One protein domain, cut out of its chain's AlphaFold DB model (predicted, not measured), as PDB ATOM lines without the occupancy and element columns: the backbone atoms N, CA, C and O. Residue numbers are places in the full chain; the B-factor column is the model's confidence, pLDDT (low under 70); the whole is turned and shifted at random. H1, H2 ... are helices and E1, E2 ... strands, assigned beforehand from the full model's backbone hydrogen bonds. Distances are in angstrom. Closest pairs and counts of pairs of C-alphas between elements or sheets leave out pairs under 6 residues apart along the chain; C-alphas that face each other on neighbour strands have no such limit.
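This is residues 662 to 753 of the 754 residues of an uncharacterized protein of Stentor coeruleus (UniProt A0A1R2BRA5). What would one see first? A long, narrow sandwich of two small antiparallel sheets lies face to face, three strands in the order E1, E4, E3 on one side and the pair E2, E5 on the other, with the strands of both running nearly along the same line; at one end of it the chain turns off into helix H1, and residues 740 to 753, of which 740 to 751 belong to H1, stick out free. The best planes of the two layers, E1, E4, E3 and E2, E5, stand 25 degrees apart. What is it made of? The printed part has 92 residues with five named strands and one named helix, in the order E1, E2, E3, E4, E5, H1, and the class is mixed, helices and strands. How large and how dense is it? It is loose, with a radius of gyration of the C-alphas of 17.5 A, and its outline is flat, spanning 52 by 40 by 16 A.

Where do the first strands run? E1 is residues 662 to 669, 23.4 A long, and begins with C-alpha 662 at (50.456, 152.032, 22.248). E2, residues 674 to 686, is 35.2 A long and bends by 61 degrees at residue 677. Which strands follow? E3, residues 688 to 698, is 29.5 A long and bends by 53 degrees at residue 691, and E4, residues 701 to 710, is 30.5 A long. E5, residues 718 to 730, is 38.9 A long and begins with C-alpha 718 at (54.741, 159.809, 18.055). Where is the helix? H1 is residues 735 to 751, 24.1 A from first to last C-alpha, and ends with C-alpha 751 at (24.542, 158.792, -11.098).

How is the larger sheet built? E4 is its inner strand and E1 and E3 are its edge strands, and the sheet is twisted. E1 and E4 are antiparallel at 170 degrees, with N 664 and O 706 within hydrogen-bond range at 2.8 A. E3 and E4 form a hairpin, antiparallel at 173 degrees, with N 703 and O 696 at 2.8 A. How does the other pair run? E2 and E5 are antiparallel at 165 degrees, with N 677 and O 727 at 2.8 A and N 725 and O 680 at 2.8 A. At the bend of E2, C-alphas 677 and 678 both face C-alpha 727, at 5.7 A and 5.0 A. How do the two sheets meet? They form a sandwich, two sheets face to face, with 57 pairs of C-alphas within 10 A; the parts that face each other are 9.7 A apart centre to centre, and the strands of the one sheet stand at 5 degrees to those of the other. The closest C-alphas of E3 and E5 are those of Gly 688 and Ala 718, 4.5 A apart; E1 and E5 are near each other, with 12 pairs within 10 A. And the helix? H1 is apart from E1, E2, E3 and E4, and every O i to N i+4 pair in it is within hydrogen-bond range.

How far does it reach? The two C-alphas farthest apart are those of Arg 715 and Ala 733, 53.6 A. Without the residues that stand free, the body spans 53 by 18 by 15 A. Is anything missing, and how long are the links? The printed part has no cut, and no link is long: E4 to E5 is short, with 7 residues, and the others are tight. How sure is the model? The mean pLDDT of the printed part is 74.5; residues 711 to 717 and 731 to 753 are under 70, and H1 has a mean of 46.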
ATOM      1  N   LYS A 662      51.531 151.721  21.307       88.50
ATOM      2  CA  LYS A 662      50.456 152.032  22.248       88.50
ATOM      3  C   LYS A 662      49.118 151.868  21.548       88.50
ATOM      4  O   LYS A 662      48.918 152.369  20.445       88.50
ATOM      5  N   LYS A 663      48.204 151.151  22.196       90.81
ATOM      6  CA  LYS A 663      46.858 150.893  21.685       90.81
ATOM      7  C   LYS A 663      45.870 151.889  22.287       90.81
ATOM      8  O   LYS A 663      45.835 152.052  23.504       90.81
ATOM      9  N   ILE A 664      45.058 152.512  21.439       91.69
ATOM     10  CA  ILE A 664      43.837 153.227  21.822       91.69
ATOM     11  C   ILE A 664      42.664 152.256  21.672       91.69
ATOM     12  O   ILE A 664      42.581 151.543  20.672       91.69
ATOM     13  N   SER A 665      41.764 152.224  22.658       91.88
ATOM     14  CA  SER A 665      40.506 151.472  22.596       91.88
ATOM     15  C   SER A 665      39.378 152.358  23.122       91.88
ATOM     16  O   SER A 665      39.336 152.672  24.308       91.88
ATOM     17  N   ILE A 666      38.483 152.778  22.230       93.06
ATOM     18  CA  ILE A 666      37.292 153.566  22.556       93.06
ATOM     19  C   ILE A 666      36.096 152.626  22.489       93.06
ATOM     20  O   ILE A 666      35.796 152.068  21.433       93.06
ATOM     21  N   LYS A 667      35.395 152.455  23.611       91.88
ATOM     22  CA  LYS A 667      34.184 151.631  23.694       91.88
ATOM     23  C   LYS A 667      33.039 152.446  24.264       91.88
ATOM     24  O   LYS A 667      33.213 153.156  25.253       91.88
ATOM     25  N   HIS A 668      31.863 152.337  23.658       92.25
ATOM     26  CA  HIS A 668      30.679 153.041  24.129       92.25
ATOM     27  C   HIS A 668      29.404 152.233  23.905       92.25
ATOM     28  O   HIS A 668      29.252 151.541  22.896       92.25
ATOM     29  N   GLN A 669      28.477 152.342  24.855       90.38
ATOM     30  CA  GLN A 669      27.161 151.726  24.783       90.38
ATOM     31  C   GLN A 669      26.093 152.775  25.084       90.38
ATOM     32  O   GLN A 669      26.157 153.465  26.099       90.38
ATOM     33  N   ILE A 670      25.125 152.883  24.181       86.88
ATOM     34  CA  ILE A 670      24.040 153.864  24.229       86.88
ATOM     35  C   ILE A 670      22.789 153.224  24.865       86.88
ATOM     36  O   ILE A 670      22.603 152.011  24.722       86.88
ATOM     37  N   PRO A 671      21.932 153.988  25.578       84.00
ATOM     38  CA  PRO A 671      20.669 153.478  26.113       84.00
ATOM     39  C   PRO A 671      19.781 152.821  25.047       84.00
ATOM     40  O   PRO A 671      19.772 153.235  23.891       84.00
ATOM     41  N   ASN A 672      18.983 151.829  25.458       76.62
ATOM     42  CA  ASN A 672      18.194 150.974  24.556       76.62
ATOM     43  C   ASN A 672      17.210 151.728  23.640       76.62
ATOM     44  O   ASN A 672      16.847 151.201  22.591       76.62
ATOM     45  N   GLU A 673      16.800 152.938  24.023       79.81
ATOM     46  CA  GLU A 673      15.837 153.791  23.307       79.81
ATOM     47  C   GLU A 673      16.438 154.553  22.107       79.81
ATOM     48  O   GLU A 673      15.714 155.208  21.357       79.81
ATOM     49  N   HIS A 674      17.757 154.471  21.919       83.81
ATOM     50  CA  HIS A 674      18.489 155.213  20.895       83.81
ATOM     51  C   HIS A 674      19.340 154.263  20.041       83.81
ATOM     52  O   HIS A 674      19.716 153.172  20.482       83.81
ATOM     53  N   TYR A 675      19.694 154.689  18.827       84.44
ATOM     54  CA  TYR A 675      20.531 153.906  17.912       84.44
ATOM     55  C   TYR A 675      21.612 154.775  17.275       84.44
ATOM     56  O   TYR A 675      21.355 155.924  16.922       84.44
ATOM     57  N   ILE A 676      22.808 154.210  17.101       84.88
ATOM     58  CA  ILE A 676      23.881 154.807  16.301       84.88
ATOM     59  C   ILE A 676      23.514 154.616  14.830       84.88
ATOM     60  O   ILE A 676      23.351 153.479  14.383       84.88
ATOM     61  N   ILE A 677      23.365 155.720  14.101       85.88
ATOM     62  CA  ILE A 677      23.000 155.731  12.678       85.88
ATOM     63  C   ILE A 677      24.194 156.003  11.763       85.88
ATOM     64  O   ILE A 677      24.199 155.522  10.636       85.88
ATOM     65  N   ASP A 678      25.203 156.726  12.248       86.19
ATOM     66  CA  ASP A 678      26.458 156.954  11.533       86.19
ATOM     67  C   ASP A 678      27.601 157.243  12.519       86.19
ATOM     68  O   ASP A 678      27.388 157.455  13.722       86.19
ATOM     69  N   LEU A 679      28.825 157.233  12.000       87.69
ATOM     70  CA  LEU A 679      30.063 157.440  12.728       87.69
ATOM     71  C   LEU A 679      31.036 158.264  11.880       87.69
ATOM     72  O   LEU A 679      31.339 157.904  10.745       87.69
ATOM     73  N   ILE A 680      31.611 159.298  12.492       88.19
ATOM     74  CA  ILE A 680      32.763 160.024  11.949       88.19
ATOM     75  C   ILE A 680      33.965 159.761  12.852       88.19
ATOM     76  O   ILE A 680      33.879 159.940  14.068       88.19
ATOM     77  N   ILE A 681      35.084 159.343  12.264       88.62
ATOM     78  CA  ILE A 681      36.358 159.155  12.966       88.62
ATOM     79  C   ILE A 681      37.346 160.166  12.395       88.62
ATOM     80  O   ILE A 681      37.670 160.100  11.215       88.62
ATOM     81  N   LEU A 682      37.832 161.064  13.245       87.31
ATOM     82  CA  LEU A 682      38.866 162.047  12.923       87.31
ATOM     83  C   LEU A 682      40.164 161.622  13.610       87.31
ATOM     84  O   LEU A 682      40.136 161.236  14.791       87.31
ATOM     85  N   LYS A 683      41.286 161.664  12.887       87.25
ATOM     86  CA  LYS A 683      42.573 161.145  13.373       87.25
ATOM     87  C   LYS A 683      43.687 162.145  13.109       87.25
ATOM     88  O   LYS A 683      44.156 162.267  11.985       87.25
ATOM     89  N   ASP A 684      44.217 162.723  14.178       80.00
ATOM     90  CA  ASP A 684      45.454 163.497  14.113       80.00
ATOM     91  C   ASP A 684      46.618 162.600  14.544       80.00
ATOM     92  O   ASP A 684      46.781 162.300  15.732       80.00
ATOM     93  N   CYS A 685      47.413 162.140  13.576       80.31
ATOM     94  CA  CYS A 685      48.634 161.373  13.821       80.31
ATOM     95  C   CYS A 685      49.864 162.199  13.438       80.31
ATOM     96  O   CYS A 685      49.957 162.713  12.325       80.31
ATOM     97  N   SER A 686      50.841 162.287  14.337       75.56
ATOM     98  CA  SER A 686      52.116 162.963  14.080       75.56
ATOM     99  C   SER A 686      53.277 162.046  14.430       75.56
ATOM    100  O   SER A 686      53.281 161.430  15.496       75.56
ATOM    101  N   ASN A 687      54.275 161.975  13.542       71.06
ATOM    102  CA  ASN A 687      55.524 161.218  13.727       71.06
ATOM    103  C   ASN A 687      55.338 159.715  14.057       71.06
ATOM    104  O   ASN A 687      56.271 159.066  14.535       71.06
ATOM    105  N   GLY A 688      54.148 159.158  13.811       79.06
ATOM    106  CA  GLY A 688      53.775 157.785  14.142       79.06
ATOM    107  C   GLY A 688      53.168 157.030  12.968       79.06
ATOM    108  O   GLY A 688      52.560 157.620  12.077       79.06
ATOM    109  N   VAL A 689      53.308 155.706  13.002       86.38
ATOM    110  CA  VAL A 689      52.698 154.782  12.043       86.38
ATOM    111  C   VAL A 689      51.506 154.103  12.704       86.38
ATOM    112  O   VAL A 689      51.637 153.484  13.768       86.38
ATOM    113  N   LEU A 690      50.343 154.225  12.065       89.31
ATOM    114  CA  LEU A 690      49.106 153.579  12.490       89.31
ATOM    115  C   LEU A 690      49.054 152.143  11.977       89.31
ATOM    116  O   LEU A 690      49.384 151.860  10.827       89.31
ATOM    117  N   SER A 691      48.628 151.227  12.838       89.56
ATOM    118  CA  SER A 691      48.433 149.821  12.498       89.56
ATOM    119  C   SER A 691      47.268 149.233  13.289       89.56
ATOM    120  O   SER A 691      46.855 149.791  14.310       89.56
ATOM    121  N   HIS A 692      46.769 148.079  12.836       87.06
ATOM    122  CA  HIS A 692      45.700 147.336  13.513       87.06
ATOM    123  C   HIS A 692      44.459 148.203  13.775       87.06
ATOM    124  O   HIS A 692      43.878 148.152  14.857       87.06
ATOM    125  N   GLU A 693      44.099 149.041  12.800       90.25
ATOM    126  CA  GLU A 693      42.891 149.853  12.877       90.25
ATOM    127  C   GLU A 693      41.668 148.958  12.678       90.25
ATOM    128  O   GLU A 693      41.541 148.255  11.674       90.25
ATOM    129  N   PHE A 694      40.785 148.966  13.667       89.75
ATOM    130  CA  PHE A 694      39.555 148.197  13.681       89.75
ATOM    131  C   PHE A 694      38.436 149.056  14.252       89.75
ATOM    132  O   PHE A 694      38.584 149.665  15.310       89.75
ATOM    133  N   TYR A 695      37.288 149.058  13.585       87.81
ATOM    134  CA  TYR A 695      36.086 149.662  14.130       87.81
ATOM    135  C   TYR A 695      34.872 148.783  13.857       87.81
ATOM    136  O   TYR A 695      34.738 148.170  12.800       87.81
ATOM    137  N   GLU A 696      33.972 148.733  14.831       88.38
ATOM    138  CA  GLU A 696      32.690 148.053  14.725       88.38
ATOM    139  C   GLU A 696      31.638 148.888  15.451       88.38
ATOM    140  O   GLU A 696      31.793 149.230  16.626       88.38
ATOM    141  N   PHE A 697      30.532 149.181  14.771       82.81
ATOM    142  CA  PHE A 697      29.331 149.664  15.437       82.81
ATOM    143  C   PHE A 697      28.126 148.818  15.033       82.81
ATOM    144  O   PHE A 697      27.933 148.475  13.869       82.81
ATOM    145  N   LYS A 698      27.322 148.441  16.028       80.75
ATOM    146  CA  LYS A 698      26.095 147.656  15.860       80.75
ATOM    147  C   LYS A 698      25.026 148.212  16.781       80.75
ATOM    148  O   LYS A 698      25.110 148.033  17.997       80.75
ATOM    149  N   LYS A 699      23.994 148.828  16.196       82.38
ATOM    150  CA  LYS A 699      22.840 149.408  16.904       82.38
ATOM    151  C   LYS A 699      23.269 150.342  18.044       82.38
ATOM    152  O   LYS A 699      23.531 151.508  17.795       82.38
ATOM    153  N   GLN A 700      23.340 149.841  19.277       86.62
ATOM    154  CA  GLN A 700      23.677 150.627  20.467       86.62
ATOM    155  C   GLN A 700      25.150 150.541  20.894       86.62
ATOM    156  O   GLN A 700      25.539 151.234  21.832       86.62
ATOM    157  N   LYS A 701      25.966 149.677  20.276       89.38
ATOM    158  CA  LYS A 701      27.360 149.448  20.682       89.38
ATOM    159  C   LYS A 701      28.336 149.999  19.655       89.38
ATOM    160  O   LYS A 701      28.151 149.779  18.459       89.38
ATOM    161  N   PHE A 702      29.389 150.639  20.146       93.12
ATOM    162  CA  PHE A 702      30.514 151.141  19.371       93.12
ATOM    163  C   PHE A 702      31.831 150.681  19.992       93.12
ATOM    164  O   PHE A 702      32.033 150.843  21.197       93.12
ATOM    165  N   ASN A 703      32.719 150.153  19.155       91.94
ATOM    166  CA  ASN A 703      34.094 149.826  19.488       91.94
ATOM    167  C   ASN A 703      35.016 150.368  18.393       91.94
ATOM    168  O   ASN A 703      34.791 150.120  17.210       91.94
ATOM    169  N   TYR A 704      36.080 151.047  18.794       94.62
ATOM    170  CA  TYR A 704      37.158 151.474  17.916       94.62
ATOM    171  C   TYR A 704      38.498 151.175  18.569       94.62
ATOM    172  O   TYR A 704      38.696 151.459  19.751       94.62
ATOM    173  N   GLU A 705      39.419 150.609  17.803       94.19
ATOM    174  CA  GLU A 705      40.761 150.277  18.244       94.19
ATOM    175  C   GLU A 705      41.778 150.658  17.174       94.19
ATOM    176  O   GLU A 705      41.580 150.421  15.987       94.19
ATOM    177  N   VAL A 706      42.896 151.235  17.601       94.88
ATOM    178  CA  VAL A 706      44.023 151.542  16.718       94.88
ATOM    179  C   VAL A 706      45.308 151.491  17.520       94.88
ATOM    180  O   VAL A 706      45.333 151.836  18.704       94.88
ATOM    181  N   THR A 707      46.387 151.053  16.886       92.44
ATOM    182  CA  THR A 707      47.707 151.009  17.506       92.44
ATOM    183  C   THR A 707      48.622 152.008  16.821       92.44
ATOM    184  O   THR A 707      48.845 151.924  15.614       92.44
ATOM    185  N   ILE A 708      49.176 152.939  17.596       91.12
ATOM    186  CA  ILE A 708      50.274 153.792  17.147       91.12
ATOM    187  C   ILE A 708      51.600 153.102  17.463       91.12
ATOM    188  O   ILE A 708      51.770 152.503  18.527       91.12
ATOM    189  N   SER A 709      52.545 153.202  16.537       88.06
ATOM    190  CA  SER A 709      53.947 152.830  16.722       88.06
ATOM    191  C   SER A 709      54.847 153.987  16.291       88.06
ATOM    192  O   SER A 709      54.450 154.800  15.455       88.06
ATOM    193  N   ASN A 710      56.042 154.095  16.874       75.69
ATOM    194  CA  ASN A 710      57.021 155.079  16.413       75.69
ATOM    195  C   ASN A 710      57.452 154.745  14.981       75.69
ATOM    196  O   ASN A 710      57.786 153.594  14.692       75.69
ATOM    197  N   ASP A 711      57.525 155.754  14.116       69.00
ATOM    198  CA  ASP A 711      58.252 155.603  12.860       69.00
ATOM    199  C   ASP A 711      59.734 155.329  13.179       69.00
ATOM    200  O   ASP A 711      60.377 156.079  13.921       69.00
ATOM    201  N   ARG A 712      60.286 154.232  12.643       59.69
ATOM    202  CA  ARG A 712      61.696 153.850  12.847       59.69
ATOM    203  C   ARG A 712      62.657 154.912  12.312       59.69
ATOM    204  O   ARG A 712      63.785 155.003  12.791       59.69
ATOM    205  N   CYS A 713      62.195 155.721  11.362       53.41
ATOM    206  CA  CYS A 713      62.937 156.818  10.759       53.41
ATOM    207  C   CYS A 713      62.674 158.178  11.430       53.41
ATOM    208  O   CYS A 713      63.207 159.180  10.959       53.41
ATOM    209  N   SER A 714      61.911 158.244  12.533       56.16
ATOM    210  CA  SER A 714      61.645 159.492  13.260       56.16
ATOM    211  C   SER A 714      62.300 159.523  14.649       56.16
ATOM    212  O   SER A 714      62.202 158.580  15.441       56.16
ATOM    213  N   ARG A 715      62.972 160.643  14.969       52.59
ATOM    214  CA  ARG A 715      63.478 160.933  16.331       52.59
ATOM    215  C   ARG A 715      62.389 161.441  17.262       52.59
ATOM    216  O   ARG A 715      62.571 161.399  18.481       52.59
ATOM    217  N   ASN A 716      61.303 161.945  16.692       62.16
ATOM    218  CA  ASN A 716      60.287 162.675  17.420       62.16
ATOM    219  C   ASN A 716      59.355 161.710  18.142       62.16
ATOM    220  O   ASN A 716      59.217 160.544  17.769       62.16
ATOM    221  N   SER A 717      58.718 162.208  19.194       68.94
ATOM    222  CA  SER A 717      57.640 161.467  19.836       68.94
ATOM    223  C   SER A 717      56.484 161.299  18.865       68.94
ATOM    224  O   SER A 717      56.131 162.242  18.155       68.94
ATOM    225  N   ALA A 718      55.924 160.095  18.836       77.56
ATOM    226  CA  ALA A 718      54.741 159.809  18.055       77.56
ATOM    227  C   ALA A 718      53.497 160.090  18.894       77.56
ATOM    228  O   ALA A 718      53.408 159.708  20.067       77.56
ATOM    229  N   PHE A 719      52.525 160.741  18.278       79.19
ATOM    230  CA  PHE A 719      51.289 161.139  18.928       79.19
ATOM    231  C   PHE A 719      50.109 160.774  18.045       79.19
ATOM    232  O   PHE A 719      50.173 160.898  16.823       79.19
ATOM    233  N   LEU A 720      49.033 160.335  18.682       86.50
ATOM    234  CA  LEU A 720      47.770 160.047  18.034       86.50
ATOM    235  C   LEU A 720      46.638 160.582  18.896       86.50
ATOM    236  O   LEU A 720      46.487 160.180  20.050       86.50
ATOM    237  N   LYS A 721      45.808 161.434  18.309       86.12
ATOM    238  CA  LYS A 721      44.509 161.822  18.847       86.12
ATOM    239  C   LYS A 721      43.428 161.248  17.949       86.12
ATOM    240  O   LYS A 721      43.421 161.487  16.745       86.12
ATOM    241  N   VAL A 722      42.520 160.487  18.544       89.38
ATOM    242  CA  VAL A 722      41.358 159.928  17.855       89.38
ATOM    243  C   VAL A 722      40.118 160.566  18.440       89.38
ATOM    244  O   VAL A 722      39.904 160.518  19.652       89.38
ATOM    245  N   LYS A 723      39.284 161.121  17.567       90.25
ATOM    246  CA  LYS A 723      37.972 161.650  17.918       90.25
ATOM    247  C   LYS A 723      36.902 160.908  17.128       90.25
ATOM    248  O   LYS A 723      36.821 161.026  15.911       90.25
ATOM    249  N   CYS A 724      36.068 160.164  17.840       90.94
ATOM    250  CA  CYS A 724      34.929 159.437  17.301       90.94
ATOM    251  C   CYS A 724      33.647 160.204  17.624       90.94
ATOM    252  O   CYS A 724      33.333 160.455  18.790       90.94
ATOM    253  N   ILE A 725      32.895 160.573  16.595       90.62
ATOM    254  CA  ILE A 725      31.626 161.284  16.709       90.62
ATOM    255  C   ILE A 725      30.522 160.315  16.303       90.62
ATOM    256  O   ILE A 725      30.396 159.949  15.137       90.62
ATOM    257  N   LEU A 726      29.738 159.889  17.288       90.50
ATOM    258  CA  LEU A 726      28.582 159.026  17.094       90.50
ATOM    259  C   LEU A 726      27.371 159.879  16.743       90.50
ATOM    260  O   LEU A 726      27.019 160.792  17.495       90.50
ATOM    261  N   VAL A 727      26.718 159.547  15.635       88.38
ATOM    262  CA  VAL A 727      25.450 160.148  15.225       88.38
ATOM    263  C   VAL A 727      24.330 159.254  15.736       88.38
ATOM    264  O   VAL A 727      24.252 158.079  15.380       88.38
ATOM    265  N   ILE A 728      23.493 159.788  16.620       87.69
ATOM    266  CA  ILE A 728      22.504 159.034  17.392       87.69
ATOM    267  C   ILE A 728      21.108 159.519  17.020       87.69
ATOM    268  O   ILE A 728      20.881 160.722  16.985       87.69
ATOM    269  N   SER A 729      20.172 158.599  16.793       85.12
ATOM    270  CA  SER A 729      18.752 158.908  16.586       85.12
ATOM    271  C   SER A 729      17.903 158.423  17.762       85.12
ATOM    272  O   SER A 729      18.113 157.308  18.251       85.12
ATOM    273  N   ASP A 730      16.907 159.221  18.154       77.50
ATOM    274  CA  ASP A 730      15.898 158.849  19.157       77.50
ATOM    275  C   ASP A 730      14.758 158.040  18.479       77.50
ATOM    276  O   ASP A 730      14.100 158.554  17.573       77.50
ATOM    277  N   GLY A 731      14.493 156.796  18.911       62.19
ATOM    278  CA  GLY A 731      13.274 156.035  18.562       62.19
ATOM    279  C   GLY A 731      13.273 155.187  17.268       62.19
ATOM    280  O   GLY A 731      13.840 155.533  16.237       62.19
ATOM    281  N   SER A 732      12.590 154.036  17.332       46.19
ATOM    282  CA  SER A 732      12.696 152.843  16.466       46.19
ATOM    283  C   SER A 732      11.972 152.863  15.105       46.19
ATOM    284  O   SER A 732      12.022 151.863  14.391       46.19
ATOM    285  N   ALA A 733      11.318 153.958  14.705       43.81
ATOM    286  CA  ALA A 733      10.415 153.953  13.543       43.81
ATOM    287  C   ALA A 733      11.083 154.205  12.173       43.81
ATOM    288  O   ALA A 733      10.429 154.048  11.148       43.81
ATOM    289  N   GLY A 734      12.367 154.581  12.120       47.25
ATOM    290  CA  GLY A 734      12.992 155.078  10.882       47.25
ATOM    291  C   GLY A 734      14.020 154.169  10.200       47.25
ATOM    292  O   GLY A 734      14.531 154.542   9.152       47.25
ATOM    293  N   LEU A 735      14.382 153.009  10.760       45.38
ATOM    294  CA  LEU A 735      15.578 152.257  10.325       45.38
ATOM    295  C   LEU A 735      15.512 151.732   8.877       45.38
ATOM    296  O   LEU A 735      16.530 151.715   8.182       45.38
ATOM    297  N   THR A 736      14.331 151.351   8.394       47.69
ATOM    298  CA  THR A 736      14.131 150.906   7.006       47.69
ATOM    299  C   THR A 736      14.003 152.086   6.044       47.69
ATOM    300  O   THR A 736      14.653 152.089   5.006       47.69
ATOM    301  N   GLU A 737      13.269 153.141   6.410       47.03
ATOM    302  CA  GLU A 737      13.096 154.311   5.537       47.03
ATOM    303  C   GLU A 737      14.346 155.196   5.445       47.03
ATOM    304  O   GLU A 737      14.661 155.669   4.358       47.03
ATOM    305  N   LEU A 738      15.096 155.416   6.535       46.06
ATOM    306  CA  LEU A 738      16.328 156.214   6.481       46.06
ATOM    307  C   LEU A 738      17.462 155.464   5.784       46.06
ATOM    308  O   LEU A 738      18.175 156.081   5.004       46.06
ATOM    309  N   SER A 739      17.647 154.161   6.029       48.78
ATOM    310  CA  SER A 739      18.726 153.428   5.349       48.78
ATOM    311  C   SER A 739      18.461 153.301   3.849       48.78
ATOM    312  O   SER A 739      19.387 153.486   3.063       48.78
ATOM    313  N   GLU A 740      17.208 153.100   3.428       46.06
ATOM    314  CA  GLU A 740      16.850 153.104   2.008       46.06
ATOM    315  C   GLU A 740      16.919 154.497   1.380       46.06
ATOM    316  O   GLU A 740      17.350 154.621   0.238       46.06
ATOM    317  N   ARG A 741      16.531 155.557   2.097       48.38
ATOM    318  CA  ARG A 741      16.536 156.921   1.551       48.38
ATOM    319  C   ARG A 741      17.942 157.511   1.469       48.38
ATOM    320  O   ARG A 741      18.270 158.071   0.433       48.38
ATOM    321  N   THR A 742      18.797 157.300   2.473       49.75
ATOM    322  CA  THR A 742      20.214 157.699   2.412       49.75
ATOM    323  C   THR A 742      20.952 156.913   1.329       49.75
ATOM    324  O   THR A 742      21.755 157.487   0.604       49.75
ATOM    325  N   LYS A 743      20.637 155.621   1.148       45.41
ATOM    326  CA  LYS A 743      21.193 154.807   0.056       45.41
ATOM    327  C   LYS A 743      20.729 155.299  -1.323       45.41
ATOM    328  O   LYS A 743      21.564 155.442  -2.208       45.41
ATOM    329  N   ARG A 744      19.450 155.671  -1.479       47.44
ATOM    330  CA  ARG A 744      18.913 156.285  -2.712       47.44
ATOM    331  C   ARG A 744      19.483 157.681  -2.990       47.44
ATOM    332  O   ARG A 744      19.744 157.997  -4.142       47.44
ATOM    333  N   GLU A 745      19.700 158.512  -1.971       51.59
ATOM    334  CA  GLU A 745      20.327 159.837  -2.124       51.59
ATOM    335  C   GLU A 745      21.817 159.723  -2.497       51.59
ATOM    336  O   GLU A 745      22.307 160.502  -3.316       51.59
ATOM    337  N   TYR A 746      22.520 158.713  -1.971       44.50
ATOM    338  CA  TYR A 746      23.905 158.411  -2.347       44.50
ATOM    339  C   TYR A 746      24.006 157.860  -3.779       44.50
ATOM    340  O   TYR A 746      24.855 158.303  -4.549       44.50
ATOM    341  N   GLU A 747      23.110 156.945  -4.163       43.16
ATOM    342  CA  GLU A 747      23.024 156.392  -5.524       43.16
ATOM    343  C   GLU A 747      22.626 157.468  -6.555       43.16
ATOM    344  O   GLU A 747      23.200 157.508  -7.643       43.16
ATOM    345  N   ALA A 748      21.739 158.406  -6.201       49.22
ATOM    346  CA  ALA A 748      21.353 159.525  -7.064       49.22
ATOM    347  C   ALA A 748      22.498 160.530  -7.299       49.22
ATOM    348  O   ALA A 748      22.689 160.977  -8.429       49.22
ATOM    349  N   LYS A 749      23.305 160.848  -6.273       43.75
ATOM    350  CA  LYS A 749      24.500 161.706  -6.425       43.75
ATOM    351  C   LYS A 749      25.610 161.037  -7.246       43.75
ATOM    352  O   LYS A 749      26.335 161.721  -7.965       43.75
ATOM    353  N   TYR A 750      25.751 159.713  -7.158       40.50
ATOM    354  CA  TYR A 750      26.744 158.967  -7.942       40.50
ATOM    355  C   TYR A 750      26.352 158.837  -9.421       40.50
ATOM    356  O   TYR A 750      27.224 158.806 -10.285       40.50
ATOM    357  N   GLN A 751      25.051 158.808  -9.723       37.50
ATOM    358  CA  GLN A 751      24.542 158.792 -11.098       37.50
ATOM    359  C   GLN A 751      24.531 160.176 -11.769       37.50
ATOM    360  O   GLN A 751      24.503 160.236 -12.991       37.50
ATOM    361  N   SER A 752      24.601 161.281 -11.014       38.53
ATOM    362  CA  SER A 752      24.693 162.641 -11.577       38.53
ATOM    363  C   SER A 752      26.114 163.094 -11.951       38.53
ATOM    364  O   SER A 752      26.269 164.187 -12.483       38.53
ATOM    365  N   ASN A 753      27.140 162.286 -11.657       34.03
ATOM    366  CA  ASN A 753      28.555 162.583 -11.933       34.03
ATOM    367  C   ASN A 753      29.159 161.704 -13.052       34.03
ATOM    368  O   ASN A 753      30.381 161.558 -13.118       34.03
TER     369      ASN A 753